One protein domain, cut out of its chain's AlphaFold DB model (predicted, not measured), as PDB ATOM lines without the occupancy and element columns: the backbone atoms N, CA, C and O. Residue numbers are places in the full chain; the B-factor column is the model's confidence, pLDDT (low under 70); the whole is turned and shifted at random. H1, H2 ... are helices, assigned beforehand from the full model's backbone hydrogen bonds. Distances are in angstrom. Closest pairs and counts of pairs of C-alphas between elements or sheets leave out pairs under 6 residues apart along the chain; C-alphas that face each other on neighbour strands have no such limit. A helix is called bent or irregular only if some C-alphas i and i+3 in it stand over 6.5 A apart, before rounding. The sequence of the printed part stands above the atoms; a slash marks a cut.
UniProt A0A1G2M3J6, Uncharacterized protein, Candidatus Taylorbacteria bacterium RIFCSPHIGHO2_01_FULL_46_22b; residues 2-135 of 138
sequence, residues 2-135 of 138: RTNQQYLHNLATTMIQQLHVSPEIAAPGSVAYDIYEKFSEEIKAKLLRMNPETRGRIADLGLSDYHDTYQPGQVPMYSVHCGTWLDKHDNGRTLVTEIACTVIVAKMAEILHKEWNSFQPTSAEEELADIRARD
ATOM      1  N   ARG A   2      -5.384 -28.979 -21.211       61.16
ATOM      2  CA  ARG A   2      -6.171 -27.884 -20.578       61.16
ATOM      3  C   ARG A   2      -7.185 -27.201 -21.516       61.16
ATOM      4  O   ARG A   2      -8.316 -26.959 -21.116       61.16
ATOM      5  N   THR A   3      -6.818 -26.974 -22.777       75.56
ATOM      6  CA  THR A   3      -7.676 -26.312 -23.778       75.56
ATOM      7  C   THR A   3      -8.946 -27.104 -24.109       75.56
ATOM      8  O   THR A   3     -10.000 -26.513 -24.314       75.56
ATOM      9  N   ASN A   4      -8.873 -28.439 -24.110       81.81
ATOM     10  CA  ASN A   4     -10.013 -29.288 -24.468       81.81
ATOM     11  C   ASN A   4     -11.030 -29.398 -23.325       81.81
ATOM     12  O   ASN A   4     -12.232 -29.369 -23.570       81.81
ATOM     13  N   GLN A   5     -10.555 -29.461 -22.078       83.12
ATOM     14  CA  GLN A   5     -11.435 -29.445 -20.907       83.12
ATOM     15  C   GLN A   5     -12.130 -28.087 -20.748       83.12
ATOM     16  O   GLN A   5     -13.327 -28.049 -20.476       83.12
ATOM     17  N   GLN A   6     -11.424 -26.979 -21.011       87.88
ATOM     18  CA  GLN A   6     -12.043 -25.651 -21.042       87.88
ATOM     19  C   GLN A   6     -13.097 -25.539 -22.150       87.88
ATOM     20  O   GLN A   6     -14.168 -24.982 -21.929       87.88
ATOM     21  N   TYR A   7     -12.810 -26.083 -23.336       90.62
ATOM     22  CA  TYR A   7     -13.771 -26.118 -24.434       90.62
ATOM     23  C   TYR A   7     -15.047 -26.878 -24.049       90.62
ATOM     24  O   TYR A   7     -16.142 -26.350 -24.232       90.62
ATOM     25  N   LEU A   8     -14.909 -28.078 -23.476       92.12
ATOM     26  CA  LEU A   8     -16.048 -28.882 -23.033       92.12
ATOM     27  C   LEU A   8     -16.849 -28.176 -21.931       92.12
ATOM     28  O   LEU A   8     -18.074 -28.164 -21.987       92.12
ATOM     29  N   HIS A   9     -16.169 -27.544 -20.972       92.50
ATOM     30  CA  HIS A   9     -16.814 -26.744 -19.934       92.50
ATOM     31  C   HIS A   9     -17.628 -25.588 -20.533       92.50
ATOM     32  O   HIS A   9     -18.825 -25.506 -20.292       92.50
ATOM     33  N   ASN A  10     -17.024 -24.760 -21.395       94.75
ATOM     34  CA  ASN A  10     -17.715 -23.637 -22.039       94.75
ATOM     35  C   ASN A  10     -18.921 -24.098 -22.873       94.75
ATOM     36  O   ASN A  10     -19.965 -23.442 -22.885       94.75
ATOM     37  N   LEU A  11     -18.782 -25.228 -23.575       94.69
ATOM     38  CA  LEU A  11     -19.866 -25.820 -24.349       94.69
ATOM     39  C   LEU A  11     -21.016 -26.262 -23.437       94.69
ATOM     40  O   LEU A  11     -22.160 -25.910 -23.705       94.69
ATOM     41  N   ALA A  12     -20.717 -26.975 -22.350       95.00
ATOM     42  CA  ALA A  12     -21.708 -27.415 -21.373       95.00
ATOM     43  C   ALA A  12     -22.421 -26.231 -20.698       95.00
ATOM     44  O   ALA A  12     -23.647 -26.218 -20.650       95.00
ATOM     45  N   THR A  13     -21.692 -25.190 -20.281       95.25
ATOM     46  CA  THR A  13     -22.279 -23.945 -19.752       95.25
ATOM     47  C   THR A  13     -23.223 -23.292 -20.762       95.25
ATOM     48  O   THR A  13     -24.338 -22.906 -20.420       95.25
ATOM     49  N   THR A  14     -22.812 -23.215 -22.031       95.62
ATOM     50  CA  THR A  14     -23.659 -22.667 -23.101       95.62
ATOM     51  C   THR A  14     -24.930 -23.501 -23.286       95.62
ATOM     52  O   THR A  14     -26.007 -22.941 -23.485       95.62
ATOM     53  N   MET A  15     -24.830 -24.834 -23.208       95.19
ATOM     54  CA  MET A  15     -25.991 -25.724 -23.302       95.19
ATOM     55  C   MET A  15     -26.946 -25.539 -22.121       95.19
ATOM     56  O   MET A  15     -28.142 -25.399 -22.358       95.19
ATOM     57  N   ILE A  16     -26.436 -25.456 -20.885       94.06
ATOM     58  CA  ILE A  16     -27.236 -25.167 -19.680       94.06
ATOM     59  C   ILE A  16     -28.065 -23.894 -19.883       94.06
ATOM     60  O   ILE A  16     -29.279 -23.910 -19.689       94.06
ATOM     61  N   GLN A  17     -27.424 -22.817 -20.346       93.69
ATOM     62  CA  GLN A  17     -28.079 -21.528 -20.572       93.69
ATOM     63  C   GLN A  17     -29.122 -21.591 -21.695       93.69
ATOM     64  O   GLN A  17     -30.246 -21.136 -21.519       93.69
ATOM     65  N   GLN A  18     -28.776 -22.168 -22.849       94.12
ATOM     66  CA  GLN A  18     -29.679 -22.217 -24.006       94.12
ATOM     67  C   GLN A  18     -30.891 -23.127 -23.784       94.12
ATOM     68  O   GLN A  18     -31.954 -22.875 -24.350       94.12
ATOM     69  N   LEU A  19     -30.721 -24.195 -23.004       92.88
ATOM     70  CA  LEU A  19     -31.772 -25.162 -22.691       92.88
ATOM     71  C   LEU A  19     -32.527 -24.806 -21.402       92.88
ATOM     72  O   LEU A  19     -33.488 -25.489 -21.067       92.88
ATOM     73  N   HIS A  20     -32.127 -23.730 -20.715       91.06
ATOM     74  CA  HIS A  20     -32.705 -23.288 -19.442       91.06
ATOM     75  C   HIS A  20     -32.748 -24.418 -18.400       91.06
ATOM     76  O   HIS A  20     -33.765 -24.645 -17.743       91.06
ATOM     77  N   VAL A  21     -31.645 -25.162 -18.267       88.88
ATOM     78  CA  VAL A  21     -31.552 -26.255 -17.292       88.88
ATOM     79  C   VAL A  21     -31.517 -25.660 -15.884       88.88
ATOM     80  O   VAL A  21     -30.564 -24.973 -15.525       88.88
ATOM     81  N   SER A  22     -32.580 -25.895 -15.111       83.75
ATOM     82  CA  SER A  22     -32.721 -25.361 -13.752       83.75
ATOM     83  C   SER A  22     -31.717 -26.014 -12.794       83.75
ATOM     84  O   SER A  22     -31.586 -27.239 -12.829       83.75
ATOM     85  N   PRO A  23     -31.085 -25.253 -11.880       75.06
ATOM     86  CA  PRO A  23     -30.272 -25.804 -10.795       75.06
ATOM     87  C   PRO A  23     -31.028 -26.779  -9.886       75.06
ATOM     88  O   PRO A  23     -30.406 -27.609  -9.241       75.06
ATOM     89  N   GLU A  24     -32.361 -26.730  -9.852       74.31
ATOM     90  CA  GLU A  24     -33.184 -27.673  -9.078       74.31
ATOM     91  C   GLU A  24     -33.052 -29.120  -9.572       74.31
ATOM     92  O   GLU A  24     -33.242 -30.052  -8.794       74.31
ATOM     93  N   ILE A  25     -32.660 -29.324 -10.837       76.19
ATOM     94  CA  ILE A  25     -32.333 -30.660 -11.361       76.19
ATOM     95  C   ILE A  25     -31.077 -31.242 -10.697       76.19
ATOM     96  O   ILE A  25     -30.817 -32.431 -10.820       76.19
ATOM     97  N   ALA A  26     -30.289 -30.404 -10.010       65.81
ATOM     98  CA  ALA A  26     -29.089 -30.784  -9.274       65.81
ATOM     99  C   ALA A  26     -29.375 -31.281  -7.845       65.81
ATOM    100  O   ALA A  26     -28.433 -31.564  -7.103       65.81
ATOM    101  N   ALA A  27     -30.651 -31.356  -7.443       66.31
ATOM    102  CA  ALA A  27     -31.058 -31.931  -6.166       66.31
ATOM    103  C   ALA A  27     -30.553 -33.387  -6.021       66.31
ATOM    104  O   ALA A  27     -30.285 -34.047  -7.028       66.31
ATOM    105  N   PRO A  28     -30.419 -33.918  -4.788       58.00
ATOM    106  CA  PRO A  28     -29.866 -35.254  -4.559       58.00
ATOM    107  C   PRO A  28     -30.590 -36.334  -5.385       58.00
ATOM    108  O   PRO A  28     -31.760 -36.626  -5.146       58.00
ATOM    109  N   GLY A  29     -29.889 -36.917  -6.364       63.06
ATOM    110  CA  GLY A  29     -30.454 -37.810  -7.380       63.06
ATOM    111  C   GLY A  29     -29.485 -38.047  -8.546       63.06
ATOM    112  O   GLY A  29     -28.313 -37.670  -8.481       63.06
ATOM    113  N   SER A  30     -29.951 -38.682  -9.627       71.94
ATOM    114  CA  SER A  30     -29.136 -38.907 -10.831       71.94
ATOM    115  C   SER A  30     -29.242 -37.714 -11.788       71.94
ATOM    116  O   SER A  30     -29.786 -37.825 -12.881       71.94
ATOM    117  N   VAL A  31     -28.682 -36.568 -11.384       82.50
ATOM    118  CA  VAL A  31     -28.697 -35.291 -12.136       82.50
ATOM    119  C   VAL A  31     -28.368 -35.483 -13.619       82.50
ATOM    120  O   VAL A  31     -28.997 -34.906 -14.501       82.50
ATOM    121  N   ALA A  32     -27.376 -36.322 -13.915       85.06
ATOM    122  CA  ALA A  32     -26.979 -36.595 -15.288       85.06
ATOM    123  C   ALA A  32     -28.040 -37.387 -16.072       85.06
ATOM    124  O   ALA A  32     -28.250 -37.106 -17.250       85.06
ATOM    125  N   TYR A  33     -28.727 -38.337 -15.434       84.69
ATOM    126  CA  TYR A  33     -29.844 -39.060 -16.043       84.69
ATOM    127  C   TYR A  33     -31.017 -38.118 -16.330       84.69
ATOM    128  O   TYR A  33     -31.527 -38.125 -17.445       84.69
ATOM    129  N   ASP A  34     -31.370 -37.241 -15.389       87.75
ATOM    130  CA  ASP A  34     -32.495 -36.311 -15.548       87.75
ATOM    131  C   ASP A  34     -32.237 -35.294 -16.674       87.75
ATOM    132  O   ASP A  34     -33.123 -34.985 -17.476       87.75
ATOM    133  N   ILE A  35     -30.996 -34.802 -16.792       90.31
ATOM    134  CA  ILE A  35     -30.589 -33.951 -17.917       90.31
ATOM    135  C   ILE A  35     -30.680 -34.731 -19.233       90.31
ATOM    136  O   ILE A  35     -31.167 -34.200 -20.233       90.31
ATOM    137  N   TYR A  36     -30.200 -35.975 -19.254       90.19
ATOM    138  CA  TYR A  36     -30.222 -36.804 -20.454       90.19
ATOM    139  C   TYR A  36     -31.657 -37.099 -20.910       90.19
ATOM    140  O   TYR A  36     -31.992 -36.868 -22.072       90.19
ATOM    141  N   GLU A  37     -32.520 -37.562 -20.008       88.56
ATOM    142  CA  GLU A  37     -33.914 -37.898 -20.304       88.56
ATOM    143  C   GLU A  37     -34.672 -36.691 -20.864       88.56
ATOM    144  O   GLU A  37     -35.422 -36.817 -21.832       88.56
ATOM    145  N   LYS A  38     -34.431 -35.504 -20.301       91.19
ATOM    146  CA  LYS A  38     -35.182 -34.299 -20.650       91.19
ATOM    147  C   LYS A  38     -34.640 -33.532 -21.855       91.19
ATOM    148  O   LYS A  38     -35.426 -32.875 -22.527       91.19
ATOM    149  N   PHE A  39     -33.328 -33.568 -22.105       93.62
ATOM    150  CA  PHE A  39     -32.679 -32.651 -23.055       93.62
ATOM    151  C   PHE A  39     -31.789 -33.326 -24.109       93.62
ATOM    152  O   PHE A  39     -31.169 -32.639 -24.929       93.62
ATOM    153  N   SER A  40     -31.659 -34.658 -24.098       91.75
ATOM    154  CA  SER A  40     -30.733 -35.348 -25.010       91.75
ATOM    155  C   SER A  40     -31.072 -35.129 -26.485       91.75
ATOM    156  O   SER A  40     -30.157 -34.979 -27.292       91.75
ATOM    157  N   GLU A  41     -32.348 -35.049 -26.862       93.75
ATOM    158  CA  GLU A  41     -32.750 -34.817 -28.252       93.75
ATOM    159  C   GLU A  41     -32.356 -33.416 -28.748       93.75
ATOM    160  O   GLU A  41     -31.789 -33.285 -29.838       93.75
ATOM    161  N   GLU A  42     -32.539 -32.358 -27.950       96.50
ATOM    162  CA  GLU A  42     -32.081 -31.015 -28.324       96.50
ATOM    163  C   GLU A  42     -30.551 -30.916 -28.388       96.50
ATOM    164  O   GLU A  42     -30.004 -30.262 -29.288       96.50
ATOM    165  N   ILE A  43     -29.846 -31.573 -27.462       95.62
ATOM    166  CA  ILE A  43     -28.378 -31.630 -27.460       95.62
ATOM    167  C   ILE A  43     -27.886 -32.357 -28.718       95.62
ATOM    168  O   ILE A  43     -27.044 -31.822 -29.451       95.62
ATOM    169  N   LYS A  44     -28.457 -33.526 -29.037       95.38
ATOM    170  CA  LYS A  44     -28.156 -34.291 -30.257       95.38
ATOM    171  C   LYS A  44     -28.441 -33.479 -31.516       95.38
ATOM    172  O   LYS A  44     -27.594 -33.422 -32.410       95.38
ATOM    173  N   ALA A  45     -29.564 -32.764 -31.577       95.25
ATOM    174  CA  ALA A  45     -29.894 -31.896 -32.704       95.25
ATOM    175  C   ALA A  45     -28.847 -30.787 -32.922       95.25
ATOM    176  O   ALA A  45     -28.487 -30.486 -34.065       95.25
ATOM    177  N   LYS A  46     -28.305 -30.196 -31.847       95.50
ATOM    178  CA  LYS A  46     -27.209 -29.214 -31.937       95.50
ATOM    179  C   LYS A  46     -25.898 -29.862 -32.386       95.50
ATOM    180  O   LYS A  46     -25.230 -29.321 -33.268       95.50
ATOM    181  N   LEU A  47     -25.551 -31.032 -31.850       95.06
ATOM    182  CA  LEU A  47     -24.356 -31.789 -32.246       95.06
ATOM    183  C   LEU A  47     -24.386 -32.189 -33.725       95.06
ATOM    184  O   LEU A  47     -23.365 -32.127 -34.415       95.06
ATOM    185  N   LEU A  48     -25.554 -32.552 -34.256       94.62
ATOM    186  CA  LEU A  48     -25.718 -32.911 -35.666       94.62
ATOM    187  C   LEU A  48     -25.436 -31.745 -36.625       94.62
ATOM    188  O   LEU A  48     -25.043 -31.999 -37.765       94.62
ATOM    189  N   ARG A  49     -25.568 -30.492 -36.166       94.50
ATOM    190  CA  ARG A  49     -25.209 -29.281 -36.930       94.50
ATOM    191  C   ARG A  49     -23.712 -28.969 -36.897       94.50
ATOM    192  O   ARG A  49     -23.240 -28.190 -37.719       94.50
ATOM    193  N   MET A  50     -22.964 -29.559 -35.966       94.19
ATOM    194  CA  MET A  50     -21.507 -29.437 -35.929       94.19
ATOM    195  C   MET A  50     -20.866 -30.311 -37.010       94.19
ATOM    196  O   MET A  50     -21.454 -31.288 -37.489       94.19
ATOM    197  N   ASN A  51     -19.630 -29.987 -37.391       94.38
ATOM    198  CA  ASN A  51     -18.879 -30.858 -38.287       94.38
ATOM    199  C   ASN A  51     -18.544 -32.204 -37.587       94.38
ATOM    200  O   ASN A  51     -18.505 -32.274 -36.352       94.38
ATOM    201  N   PRO A  52     -18.334 -33.294 -38.352       92.75
ATOM    202  CA  PRO A  52     -18.039 -34.609 -37.778       92.75
ATOM    203  C   PRO A  52     -16.807 -34.629 -36.868       92.75
ATOM    204  O   PRO A  52     -16.834 -35.281 -35.830       92.75
ATOM    205  N   GLU A  53     -15.766 -33.878 -37.226       93.62
ATOM    206  CA  GLU A  53     -14.522 -33.785 -36.458       93.62
ATOM    207  C   GLU A  53     -14.752 -33.219 -35.051       93.62
ATOM    208  O   GLU A  53     -14.262 -33.764 -34.068       93.62
ATOM    209  N   THR A  54     -15.571 -32.170 -34.925       93.06
ATOM    210  CA  THR A  54     -15.909 -31.565 -33.631       93.06
ATOM    211  C   THR A  54     -16.679 -32.544 -32.757       93.06
ATOM    212  O   THR A  54     -16.381 -32.647 -31.570       93.06
ATOM    213  N   ARG A  55     -17.629 -33.297 -33.331       93.19
ATOM    214  CA  ARG A  55     -18.347 -34.345 -32.587       93.19
ATOM    215  C   ARG A  55     -17.398 -35.436 -32.102       93.19
ATOM    216  O   ARG A  55     -17.452 -35.789 -30.930       93.19
ATOM    217  N   GLY A  56     -16.517 -35.923 -32.978       91.00
ATOM    218  CA  GLY A  56     -15.504 -36.919 -32.622       91.00
ATOM    219  C   GLY A  56     -14.592 -36.423 -31.502       91.00
ATOM    220  O   GLY A  56     -14.381 -37.128 -30.524       91.00
ATOM    221  N   ARG A  57     -14.150 -35.162 -31.580       92.62
ATOM    222  CA  ARG A  57     -13.352 -34.527 -30.529       92.62
ATOM    223  C   ARG A  57     -14.097 -34.426 -29.202       92.62
ATOM    224  O   ARG A  57     -13.461 -34.555 -28.172       92.62
ATOM    225  N   ILE A  58     -15.402 -34.152 -29.196       93.06
ATOM    226  CA  ILE A  58     -16.191 -34.118 -27.951       93.06
ATOM    227  C   ILE A  58     -16.310 -35.529 -27.369       93.06
ATOM    228  O   ILE A  58     -16.069 -35.703 -26.180       93.06
ATOM    229  N   ALA A  59     -16.638 -36.519 -28.203       90.44
ATOM    230  CA  ALA A  59     -16.742 -37.918 -27.796       90.44
ATOM    231  C   ALA A  59     -15.436 -38.436 -27.159       90.44
ATOM    232  O   ALA A  59     -15.479 -39.106 -26.134       90.44
ATOM    233  N   ASP A  60     -14.285 -38.046 -27.711       89.06
ATOM    234  CA  ASP A  60     -12.947 -38.397 -27.209       89.06
ATOM    235  C   ASP A  60     -12.616 -37.793 -25.827       89.06
ATOM    236  O   ASP A  60     -11.689 -38.231 -25.152       89.06
ATOM    237  N   LEU A  61     -13.375 -36.792 -25.361       88.50
ATOM    238  CA  LEU A  61     -13.192 -36.198 -24.027       88.50
ATOM    239  C   LEU A  61     -13.954 -36.933 -22.921       88.50
ATOM    240  O   LEU A  61     -13.844 -36.537 -21.757       88.50
ATOM    241  N   GLY A  62     -14.737 -37.953 -23.272       81.50
ATOM    242  CA  GLY A  62     -15.478 -38.753 -22.311       81.50
ATOM    243  C   GLY A  62     -14.567 -39.544 -21.384       81.50
ATOM    244  O   GLY A  62     -13.578 -40.132 -21.807       81.50
ATOM    245  N   LEU A  63     -14.924 -39.574 -20.101       70.94
ATOM    246  CA  LEU A  63     -14.270 -40.436 -19.121       70.94
ATOM    247  C   LEU A  63     -14.916 -41.829 -19.171       70.94
ATOM    248  O   LEU A  63     -16.139 -41.943 -19.039       70.94
ATOM    249  N   SER A  64     -14.103 -42.872 -19.372       62.00
ATOM    250  CA  SER A  64     -14.531 -44.275 -19.305       62.00
ATOM    251  C   SER A  64     -14.682 -44.758 -17.860       62.00
ATOM    252  O   SER A  64     -13.976 -44.278 -16.979       62.00
ATOM    253  N   ASP A  65     -15.528 -45.768 -17.643       59.31
ATOM    254  CA  ASP A  65     -15.825 -46.350 -16.320       59.31
ATOM    255  C   ASP A  65     -14.636 -47.011 -15.603       59.31
ATOM    256  O   ASP A  65     -14.705 -47.282 -14.406       59.31
ATOM    257  N   TYR A  66     -13.542 -47.305 -16.304       45.09
ATOM    258  CA  TYR A  66     -12.486 -48.147 -15.753       45.09
ATOM    259  C   TYR A  66     -11.335 -47.340 -15.150       45.09
ATOM    260  O   TYR A  66     -10.550 -46.732 -15.871       45.09
ATOM    261  N   HIS A  67     -11.275 -47.389 -13.815       47.59
ATOM    262  CA  HIS A  67     -10.077 -47.402 -12.966       47.59
ATOM    263  C   HIS A  67      -8.902 -46.508 -13.412       47.59
ATOM    264  O   HIS A  67      -8.099 -46.930 -14.229       47.59
ATOM    265  N   ASP A  68      -8.800 -45.299 -12.835       41.72
ATOM    266  CA  ASP A  68      -7.546 -44.775 -12.230       41.72
ATOM    267  C   ASP A  68      -7.601 -43.280 -11.856       41.72
ATOM    268  O   ASP A  68      -6.730 -42.792 -11.138       41.72
ATOM    269  N   THR A  69      -8.621 -42.522 -12.277       51.16
ATOM    270  CA  THR A  69      -8.610 -41.053 -12.085       51.16
ATOM    271  C   THR A  69      -9.945 -40.426 -11.687       51.16
ATOM    272  O   THR A  69     -10.163 -39.251 -11.976       51.16
ATOM    273  N   TYR A  70     -10.853 -41.163 -11.044       59.66
ATOM    274  CA  TYR A  70     -12.114 -40.567 -10.594       59.66
ATOM    275  C   TYR A  70     -11.868 -39.596  -9.432       59.66
ATOM    276  O   TYR A  70     -11.574 -40.013  -8.311       59.66
ATOM    277  N   GLN A  71     -11.962 -38.293  -9.703       62.34
ATOM    278  CA  GLN A  71     -11.948 -37.271  -8.658       62.34
ATOM    279  C   GLN A  71     -13.376 -37.020  -8.150       62.34
ATOM    280  O   GLN A  71     -14.315 -37.011  -8.953       62.34
ATOM    281  N   PRO A  72     -13.565 -36.764  -6.841       61.16
ATOM    282  CA  PRO A  72     -14.858 -36.356  -6.303       61.16
ATOM    283  C   PRO A  72     -15.455 -35.180  -7.091       61.16
ATOM    284  O   PRO A  72     -14.791 -34.165  -7.310       61.16
ATOM    285  N   GLY A  73     -16.708 -35.323  -7.526       66.81
ATOM    286  CA  GLY A  73     -17.422 -34.306  -8.304       66.81
ATOM    287  C   GLY A  73     -17.224 -34.374  -9.822       66.81
ATOM    288  O   GLY A  73     -17.705 -33.479 -10.516       66.81
ATOM    289  N   GLN A  74     -16.533 -35.392 -10.344       77.12
ATOM    290  CA  GLN A  74     -16.593 -35.744 -11.766       77.12
ATOM    291  C   GLN A  74     -17.775 -36.676 -12.042       77.12
ATOM    292  O   GLN A  74     -18.209 -37.394 -11.151       77.12
ATOM    293  N   VAL A  75     -18.293 -36.681 -13.268       75.94
ATOM    294  CA  VAL A  75     -19.365 -37.598 -13.686       75.94
ATOM    295  C   VAL A  75     -18.852 -38.405 -14.882       75.94
ATOM    296  O   VAL A  75     -18.501 -37.804 -15.901       75.94
ATOM    297  N   PRO A  76     -18.733 -39.743 -14.791       74.56
ATOM    298  CA  PRO A  76     -18.287 -40.546 -15.919       74.56
ATOM    299  C   PRO A  76     -19.362 -40.568 -17.007       74.56
ATOM    300  O   PRO A  76     -20.559 -40.488 -16.744       74.56
ATOM    301  N   MET A  77     -18.951 -40.706 -18.264       77.00
ATOM    302  CA  MET A  77     -19.903 -40.709 -19.377       77.00
ATOM    303  C   MET A  77     -20.902 -41.879 -19.275       77.00
ATOM    304  O   MET A  77     -22.080 -41.728 -19.587       77.00
ATOM    305  N   TYR A  78     -20.448 -43.038 -18.798       70.56
ATOM    306  CA  TYR A  78     -21.276 -44.234 -18.632       70.56
ATOM    307  C   TYR A  78     -22.276 -44.145 -17.468       70.56
ATOM    308  O   TYR A  78     -23.289 -44.837 -17.499       70.56
ATOM    309  N   SER A  79     -22.098 -43.248 -16.487       71.81
ATOM    310  CA  SER A  79     -23.175 -43.006 -15.510       71.81
ATOM    311  C   SER A  79     -24.369 -42.279 -16.131       71.81
ATOM    312  O   SER A  79     -25.440 -42.245 -15.535       71.81
ATOM    313  N   VAL A  80     -24.193 -41.687 -17.317       70.06
ATOM    314  CA  VAL A  80     -25.280 -41.068 -18.085       70.06
ATOM    315  C   VAL A  80     -26.046 -42.111 -18.907       70.06
ATOM    316  O   VAL A  80     -27.241 -41.945 -19.139       70.06
ATOM    317  N   HIS A  81     -25.396 -43.200 -19.342       68.31
ATOM    318  CA  HIS A  81     -26.036 -44.226 -20.167       68.31
ATOM    319  C   HIS A  81     -25.503 -45.644 -19.911       68.31
ATOM    320  O   HIS A  81     -24.297 -45.877 -19.900       68.31
ATOM    321  N   CYS A  82     -26.408 -46.618 -19.775       62.34
ATOM    322  CA  CYS A  82     -26.084 -48.012 -19.458       62.34
ATOM    323  C   CYS A  82     -25.194 -48.643 -20.550       62.34
ATOM    324  O   CYS A  82     -25.530 -48.570 -21.732       62.34
ATOM    325  N   GLY A  83     -24.100 -49.311 -20.165       57.25
ATOM    326  CA  GLY A  83     -22.990 -49.746 -21.035       57.25
ATOM    327  C   GLY A  83     -23.251 -50.734 -22.194       57.25
ATOM    328  O   GLY A  83     -22.295 -51.295 -22.721       57.25
ATOM    329  N   THR A  84     -24.494 -50.945 -22.646       55.91
ATOM    330  CA  THR A  84     -24.889 -51.847 -23.757       55.91
ATOM    331  C   THR A  84     -25.286 -51.094 -25.043       55.91
ATOM    332  O   THR A  84     -26.326 -51.322 -25.654       55.91
ATOM    333  N   TRP A  85     -24.450 -50.140 -25.440       65.19
ATOM    334  CA  TRP A  85     -24.693 -49.131 -26.475       65.19
ATOM    335  C   TRP A  85     -24.420 -49.521 -27.940       65.19
ATOM    336  O   TRP A  85     -25.125 -49.030 -28.819       65.19
ATOM    337  N   LEU A  86     -23.439 -50.386 -28.235       61.81
ATOM    338  CA  LEU A  86     -23.002 -50.637 -29.622       61.81
ATOM    339  C   LEU A  86     -24.119 -51.194 -30.523       61.81
ATOM    340  O   LEU A  86     -24.231 -50.774 -31.671       61.81
ATOM    341  N   ASP A  87     -24.990 -52.049 -29.985       66.12
ATOM    342  CA  ASP A  87     -26.046 -52.716 -30.759       66.12
ATOM    343  C   ASP A  87     -27.287 -51.834 -31.003       66.12
ATOM    344  O   ASP A  87     -28.158 -52.188 -31.797       66.12
ATOM    345  N   LYS A  88     -27.399 -50.680 -30.328       73.38
ATOM    346  CA  LYS A  88     -28.567 -49.783 -30.433       73.38
ATOM    347  C   LYS A  88     -28.486 -48.803 -31.602       73.38
ATOM    348  O   LYS A  88     -29.470 -48.123 -31.895       73.38
ATOM    349  N   HIS A  89     -27.329 -48.682 -32.247       76.69
ATOM    350  CA  HIS A  89     -27.088 -47.660 -33.259       76.69
ATOM    351  C   HIS A  89     -26.880 -48.269 -34.646       76.69
ATOM    352  O   HIS A  89     -26.037 -49.132 -34.846       76.69
ATOM    353  N   ASP A  90     -27.619 -47.738 -35.617       74.94
ATOM    354  CA  ASP A  90     -27.577 -48.104 -37.041       74.94
ATOM    355  C   ASP A  90     -26.187 -47.898 -37.677       74.94
ATOM    356  O   ASP A  90     -25.754 -48.683 -38.519       74.94
ATOM    357  N   ASN A  91     -25.467 -46.846 -37.266       85.75
ATOM    358  CA  ASN A  91     -24.186 -46.472 -37.858       85.75
ATOM    359  C   ASN A  91     -23.290 -45.669 -36.900       85.75
ATOM    360  O   ASN A  91     -23.728 -45.119 -35.885       85.75
ATOM    361  N   GLY A  92     -22.017 -45.530 -37.287       84.94
ATOM    362  CA  GLY A  92     -21.000 -44.825 -36.502       84.94
ATOM    363  C   GLY A  92     -21.280 -43.336 -36.279       84.94
ATOM    364  O   GLY A  92     -20.862 -42.788 -35.264       84.94
ATOM    365  N   ARG A  93     -22.021 -42.663 -37.173       89.69
ATOM    366  CA  ARG A  93     -22.386 -41.251 -36.972       89.69
ATOM    367  C   ARG A  93     -23.365 -41.112 -35.810       89.69
ATOM    368  O   ARG A  93     -23.181 -40.216 -34.983       89.69
ATOM    369  N   THR A  94     -24.385 -41.967 -35.761       89.06
ATOM    370  CA  THR A  94     -25.364 -41.991 -34.668       89.06
ATOM    371  C   THR A  94     -24.672 -42.327 -33.355       89.06
ATOM    372  O   THR A  94     -24.832 -41.582 -32.394       89.06
ATOM    373  N   LEU A  95     -23.809 -43.351 -33.356       88.94
ATOM    374  CA  LEU A  95     -23.021 -43.725 -32.184       88.94
ATOM    375  C   LEU A  95     -22.192 -42.545 -31.664       88.94
ATOM    376  O   LEU A  95     -22.411 -42.118 -30.541       88.94
ATOM    377  N   VAL A  96     -21.310 -41.953 -32.482       91.06
ATOM    378  CA  VAL A  96     -20.447 -40.819 -32.073       91.06
ATOM    379  C   VAL A  96     -21.258 -39.630 -31.555       91.06
ATOM    380  O   VAL A  96     -20.817 -38.922 -30.652       91.06
ATOM    381  N   THR A  97     -22.442 -39.397 -32.119       93.44
ATOM    382  CA  THR A  97     -23.336 -38.328 -31.660       93.44
ATOM    383  C   THR A  97     -23.877 -38.618 -30.264       93.44
ATOM    384  O   THR A  97     -23.910 -37.714 -29.432       93.44
ATOM    385  N   GLU A  98     -24.237 -39.871 -29.996       91.25
ATOM    386  CA  GLU A  98     -24.685 -40.323 -28.684       91.25
ATOM    387  C   GLU A  98     -23.567 -40.203 -27.640       91.25
ATOM    388  O   GLU A  98     -23.781 -39.609 -26.587       91.25
ATOM    389  N   ILE A  99     -22.344 -40.648 -27.970       90.88
ATOM    390  CA  ILE A  99     -21.164 -40.487 -27.099       90.88
ATOM    391  C   ILE A  99     -20.944 -39.006 -26.773       90.88
ATOM    392  O   ILE A  99     -20.811 -38.609 -25.623       90.88
ATOM    393  N   ALA A 100     -20.929 -38.143 -27.790       93.31
ATOM    394  CA  ALA A 100     -20.719 -36.718 -27.574       93.31
ATOM    395  C   ALA A 100     -21.833 -36.094 -26.711       93.31
ATOM    396  O   ALA A 100     -21.557 -35.201 -25.907       93.31
ATOM    397  N   CYS A 101     -23.074 -36.566 -26.854       93.94
ATOM    398  CA  CYS A 101     -24.199 -36.135 -26.032       93.94
ATOM    399  C   CYS A 101     -23.986 -36.507 -24.562       93.94
ATOM    400  O   CYS A 101     -24.056 -35.633 -23.700       93.94
ATOM    401  N   THR A 102     -23.662 -37.766 -24.266       91.69
ATOM    402  CA  THR A 102     -23.446 -38.233 -22.888       91.69
ATOM    403  C   THR A 102     -22.258 -37.536 -22.223       91.69
ATOM    404  O   THR A 102     -22.349 -37.172 -21.053       91.69
ATOM    405  N   VAL A 103     -21.186 -37.236 -22.966       92.25
ATOM    406  CA  VAL A 103     -20.048 -36.442 -22.464       92.25
ATOM    407  C   VAL A 103     -20.459 -35.021 -22.073       92.25
ATOM    408  O   VAL A 103     -20.051 -34.520 -21.021       92.25
ATOM    409  N   ILE A 104     -21.269 -34.355 -22.900       94.38
ATOM    410  CA  ILE A 104     -21.779 -33.013 -22.587       94.38
ATOM    411  C   ILE A 104     -22.675 -33.066 -21.354       94.38
ATOM    412  O   ILE A 104     -22.486 -32.261 -20.446       94.38
ATOM    413  N   VAL A 105     -23.604 -34.021 -21.295       93.06
ATOM    414  CA  VAL A 105     -24.523 -34.176 -20.162       93.06
ATOM    415  C   VAL A 105     -23.766 -34.439 -18.861       93.06
ATOM    416  O   VAL A 105     -24.045 -33.788 -17.855       93.06
ATOM    417  N   ALA A 106     -22.758 -35.311 -18.885       90.44
ATOM    418  CA  ALA A 106     -21.889 -35.541 -17.739       90.44
ATOM    419  C   ALA A 106     -21.237 -34.233 -17.263       90.44
ATOM    420  O   ALA A 106     -21.312 -33.892 -16.083       90.44
ATOM    421  N   LYS A 107     -20.679 -33.432 -18.183       92.56
ATOM    422  CA  LYS A 107     -20.093 -32.128 -17.835       92.56
ATOM    423  C   LYS A 107     -21.128 -31.140 -17.290       92.56
ATOM    424  O   LYS A 107     -20.806 -30.384 -16.377       92.56
ATOM    425  N   MET A 108     -22.347 -31.124 -17.830       93.31
ATOM    426  CA  MET A 108     -23.429 -30.274 -17.321       93.31
ATOM    427  C   MET A 108     -23.779 -30.644 -15.877       93.31
ATOM    428  O   MET A 108     -23.870 -29.759 -15.031       93.31
ATOM    429  N   ALA A 109     -23.888 -31.940 -15.577       89.62
ATOM    430  CA  ALA A 109     -24.132 -32.424 -14.223       89.62
ATOM    431  C   ALA A 109     -22.996 -32.049 -13.254       89.62
ATOM    432  O   ALA A 109     -23.269 -31.641 -12.130       89.62
ATOM    433  N   GLU A 110     -21.727 -32.116 -13.679       88.19
ATOM    434  CA  GLU A 110     -20.596 -31.641 -12.862       88.19
ATOM    435  C   GLU A 110     -20.694 -30.146 -12.526       88.19
ATOM    436  O   GLU A 110     -20.377 -29.741 -11.407       88.19
ATOM    437  N   ILE A 111     -21.092 -29.316 -13.498       90.12
ATOM    438  CA  ILE A 111     -21.256 -27.867 -13.304       90.12
ATOM    439  C   ILE A 111     -22.375 -27.608 -12.296       90.12
ATOM    440  O   ILE A 111     -22.154 -26.926 -11.299       90.12
ATOM    441  N   LEU A 112     -23.539 -28.219 -12.513       88.81
ATOM    442  CA  LEU A 112     -24.722 -28.006 -11.683       88.81
ATOM    443  C   LEU A 112     -24.540 -28.539 -10.255       88.81
ATOM    444  O   LEU A 112     -24.939 -27.872  -9.305       88.81
ATOM    445  N   HIS A 113     -23.858 -29.673 -10.067       83.75
ATOM    446  CA  HIS A 113     -23.495 -30.154  -8.729       83.75
ATOM    447  C   HIS A 113     -22.570 -29.185  -7.986       83.75
ATOM    448  O   HIS A 113     -22.726 -28.977  -6.783       83.75
ATOM    449  N   LYS A 114     -21.585 -28.595  -8.675       82.75
ATOM    450  CA  LYS A 114     -20.687 -27.607  -8.060       82.75
ATOM    451  C   LYS A 114     -21.441 -26.347  -7.653       82.75
ATOM    452  O   LYS A 114     -21.211 -25.845  -6.559       82.75
ATOM    453  N   GLU A 115     -22.342 -25.872  -8.508       82.31
ATOM    454  CA  GLU A 115     -23.199 -24.728  -8.205       82.31
ATOM    455  C   GLU A 115     -24.105 -25.032  -7.007       82.31
ATOM    456  O   GLU A 115     -24.084 -24.284  -6.035       82.31
ATOM    457  N   TRP A 116     -24.801 -26.172  -6.992       78.38
ATOM    458  CA  TRP A 116     -25.652 -26.583  -5.869       78.38
ATOM    459  C   TRP A 116     -24.900 -26.630  -4.533       78.38
ATOM    460  O   TRP A 116     -25.345 -26.047  -3.546       78.38
ATOM    461  N   ASN A 117     -23.716 -27.249  -4.508       72.50
ATOM    462  CA  ASN A 117     -22.882 -27.313  -3.306       72.50
ATOM    463  C   ASN A 117     -22.354 -25.940  -2.859       72.50
ATOM    464  O   ASN A 117     -22.002 -25.787  -1.695       72.50
ATOM    465  N   SER A 118     -22.295 -24.949  -3.754       71.62
ATOM    466  CA  SER A 118     -21.973 -23.563  -3.391       71.62
ATOM    467  C   SER A 118     -23.173 -22.774  -2.853       71.62
ATOM    468  O   SER A 118     -22.974 -21.774  -2.169       71.62
ATOM    469  N   PHE A 119     -24.404 -23.220  -3.140       62.06
ATOM    470  CA  PHE A 119     -25.646 -22.619  -2.638       62.06
ATOM    471  C   PHE A 119     -26.115 -23.208  -1.304       62.06
ATOM    472  O   PHE A 119     -26.898 -22.567  -0.605       62.06
ATOM    473  N   GLN A 120     -25.661 -24.409  -0.943       58.03
ATOM    474  CA  GLN A 120     -25.893 -24.971   0.383       58.03
ATOM    475  C   GLN A 120     -25.025 -24.193   1.391       58.03
ATOM    476  O   GLN A 120     -23.796 -24.232   1.261       58.03
ATOM    477  N   PRO A 121     -25.601 -23.479   2.380       50.41
ATOM    478  CA  PRO A 121     -24.802 -22.961   3.480       50.41
ATOM    479  C   PRO A 121     -24.081 -24.145   4.120       50.41
ATOM    480  O   PRO A 121     -24.660 -25.218   4.310       50.41
ATOM    481  N   THR A 122     -22.786 -23.990   4.402       53.84
ATOM    482  CA  THR A 122     -22.088 -25.025   5.165       53.84
ATOM    483  C   THR A 122     -22.853 -25.204   6.470       53.84
ATOM    484  O   THR A 122     -23.122 -24.226   7.163       53.84
ATOM    485  N   SER A 123     -23.220 -26.437   6.821       56.28
ATOM    486  CA  SER A 123     -23.924 -26.723   8.080       56.28
ATOM    487  C   SER A 123     -23.201 -26.126   9.298       56.28
ATOM    488  O   SER A 123     -23.829 -25.838  10.306       56.28
ATOM    489  N   ALA A 124     -21.891 -25.880   9.178       56.53
ATOM    490  CA  ALA A 124     -21.069 -25.180  10.156       56.53
ATOM    491  C   ALA A 124     -21.454 -23.700  10.360       56.53
ATOM    492  O   ALA A 124     -21.376 -23.210  11.483       56.53
ATOM    493  N   GLU A 125     -21.860 -22.972   9.318       57.03
ATOM    494  CA  GLU A 125     -22.307 -21.576   9.431       57.03
ATOM    495  C   GLU A 125     -23.728 -21.473  10.001       57.03
ATOM    496  O   GLU A 125     -23.986 -20.569  10.796       57.03
ATOM    497  N   GLU A 126     -24.615 -22.422   9.682       58.78
ATOM    498  CA  GLU A 126     -25.942 -22.525  10.308       58.78
ATOM    499  C   GLU A 126     -25.860 -22.989  11.771       58.78
ATOM    500  O   GLU A 126     -26.508 -22.388  12.625       58.78
ATOM    501  N   GLU A 127     -25.003 -23.964  12.106       57.12
ATOM    502  CA  GLU A 127     -24.736 -24.347  13.501       57.12
ATOM    503  C   GLU A 127     -24.107 -23.193  14.292       57.12
ATOM    504  O   GLU A 127     -24.521 -22.924  15.417       57.12
ATOM    505  N   LEU A 128     -23.145 -22.455  13.722       61.03
ATOM    506  CA  LEU A 128     -22.548 -21.293  14.391       61.03
ATOM    507  C   LEU A 128     -23.533 -20.128  14.541       61.03
ATOM    508  O   LEU A 128     -23.458 -19.408  15.538       61.03
ATOM    509  N   ALA A 129     -24.439 -19.918  13.584       60.94
ATOM    510  CA  ALA A 129     -25.489 -18.909  13.684       60.94
ATOM    511  C   ALA A 129     -26.540 -19.280  14.743       60.94
ATOM    512  O   ALA A 129     -26.931 -18.410  15.518       60.94
ATOM    513  N   ASP A 130     -26.935 -20.555  14.841       59.22
ATOM    514  CA  ASP A 130     -27.868 -21.046  15.865       59.22
ATOM    515  C   ASP A 130     -27.224 -21.032  17.266       59.22
ATOM    516  O   ASP A 130     -27.839 -20.575  18.227       59.22
ATOM    517  N   ILE A 131     -25.940 -21.395  17.398       61.22
ATOM    518  CA  ILE A 131     -25.185 -21.262  18.662       61.22
ATOM    519  C   ILE A 131     -25.090 -19.788  19.093       61.22
ATOM    520  O   ILE A 131     -25.338 -19.463  20.253       61.22
ATOM    521  N   ARG A 132     -24.790 -18.869  18.164       62.75
ATOM    522  CA  ARG A 132     -24.728 -17.419  18.446       62.75
ATOM    523  C   ARG A 132     -26.095 -16.799  18.743       62.75
ATOM    524  O   ARG A 132     -26.152 -15.788  19.435       62.75
ATOM    525  N   ALA A 133     -27.178 -17.371  18.221       64.38
ATOM    526  CA  ALA A 133     -28.543 -16.935  18.508       64.38
ATOM    527  C   ALA A 133     -29.070 -17.477  19.849       64.38
ATOM    528  O   ALA A 133     -29.944 -16.851  20.450       64.38
ATOM    529  N   ARG A 134     -28.547 -18.617  20.324       61.97
ATOM    530  CA  ARG A 134     -28.950 -19.262  21.586       61.97
ATOM    531  C   ARG A 134     -28.230 -18.733  22.825       61.97
ATOM    532  O   ARG A 134     -28.821 -18.803  23.895       61.97
ATOM    533  N   ASP A 135     -27.045 -18.142  22.672       60.50
ATOM    534  CA  ASP A 135     -26.343 -17.433  23.751       60.50
ATOM    535  C   ASP A 135     -26.142 -15.943  23.407       60.50
ATOM    536  O   ASP A 135     -25.047 -15.525  23.007       60.50
TER     537      ASP A 135
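This is residues 2 to 135 of the 138 residues of an uncharacterized protein of Candidatus Taylorbacteria bacterium RIFCSPHIGHO2_01_FULL_46_22b (UniProt A0A1G2M3J6). One long helix, H5, runs through the middle of a compact body, and the shorter helices H1, H2, H4 and the two arms of the bent helix H3 pack round it; H1, H4 and both arms of H3 cross it rather than running side by side with it. Beyond the last residue of H5, residues 120 to 135, with H6, stick out as a free arm that makes much of the length. The printed part has 134 residues with six named helices, H1 to H6 in order along the chain, and no named strand; its class is all helix. The whole is loose, with a radius of gyration of the C-alphas of 17.6 A and spans of 68 by 34 by 29 A.

H1 is residues 2 to 19, 25.8 A from first to last C-alpha, beginning at C-alpha 2 (-6.171, -27.884, -20.578). H2 is residues 23 to 26. H3, residues 31 to 49, was assigned as one helix by its hydrogen bonds but is bent: C-alphas 38 and 41 are 8.0 A apart. Its arms are H3a, residues 31 to 38, and H3b, residues 41 to 49, about perpendicular at 80 degrees. H4 is residues 52 to 59. H5, residues 92 to 119, is 40.8 A long and begins at C-alpha 92 (-21.000, -44.825, -36.502). H6, residues 123 to 134, is 16.2 A long and ends at C-alpha 134 (-28.950, -19.262, 21.586).

H5 is the hub. H1 touches it with residues 8 to 16 alone, about perpendicular at 82 degrees; the closest C-alphas are those of Ala 12 and Met 108, 5.2 A apart. H2 touches residues 109 to 116 of H5, closest at the C-alphas of Ala 26 and His 113, 5.7 A. H3a touches residues 102 to 109 of H5 at a steep tilt of 52 degrees, opposite ways, closest at the C-alphas of Ala 32 and Ala 109, 5.2 A. H3b touches residues 97 to 101 of H5 at a steep tilt of 57 degrees, opposite ways, closest at the C-alphas of Lys 44 and Cys 101, 6.1 A. H4 touches residues 93 to 104 of H5 at a steep tilt of 46 degrees, the same way, closest at the C-alphas of Ala 59 and Ala 100, 4.2 A. H6 touches no helix. In H1, H3a, H4, H5 and H6 every O i to N i+4 pair is within hydrogen-bond range; in H3b 4 of 5 are, and H2 is too short for such a pair.

The C-alphas farthest apart, those of Asn 91 and Asp 135, are 68.1 A apart. Without residues 120 to 135 the body spans 42 by 33 by 29 A. The printed part has no cut. The link from H4 to H5, residues 60 to 91, is long. The mean pLDDT of the printed part is 79.3; it is under 70 at residue 2 and residues 26 to 29, 64 to 73, 81 to 87 and 119 to 135.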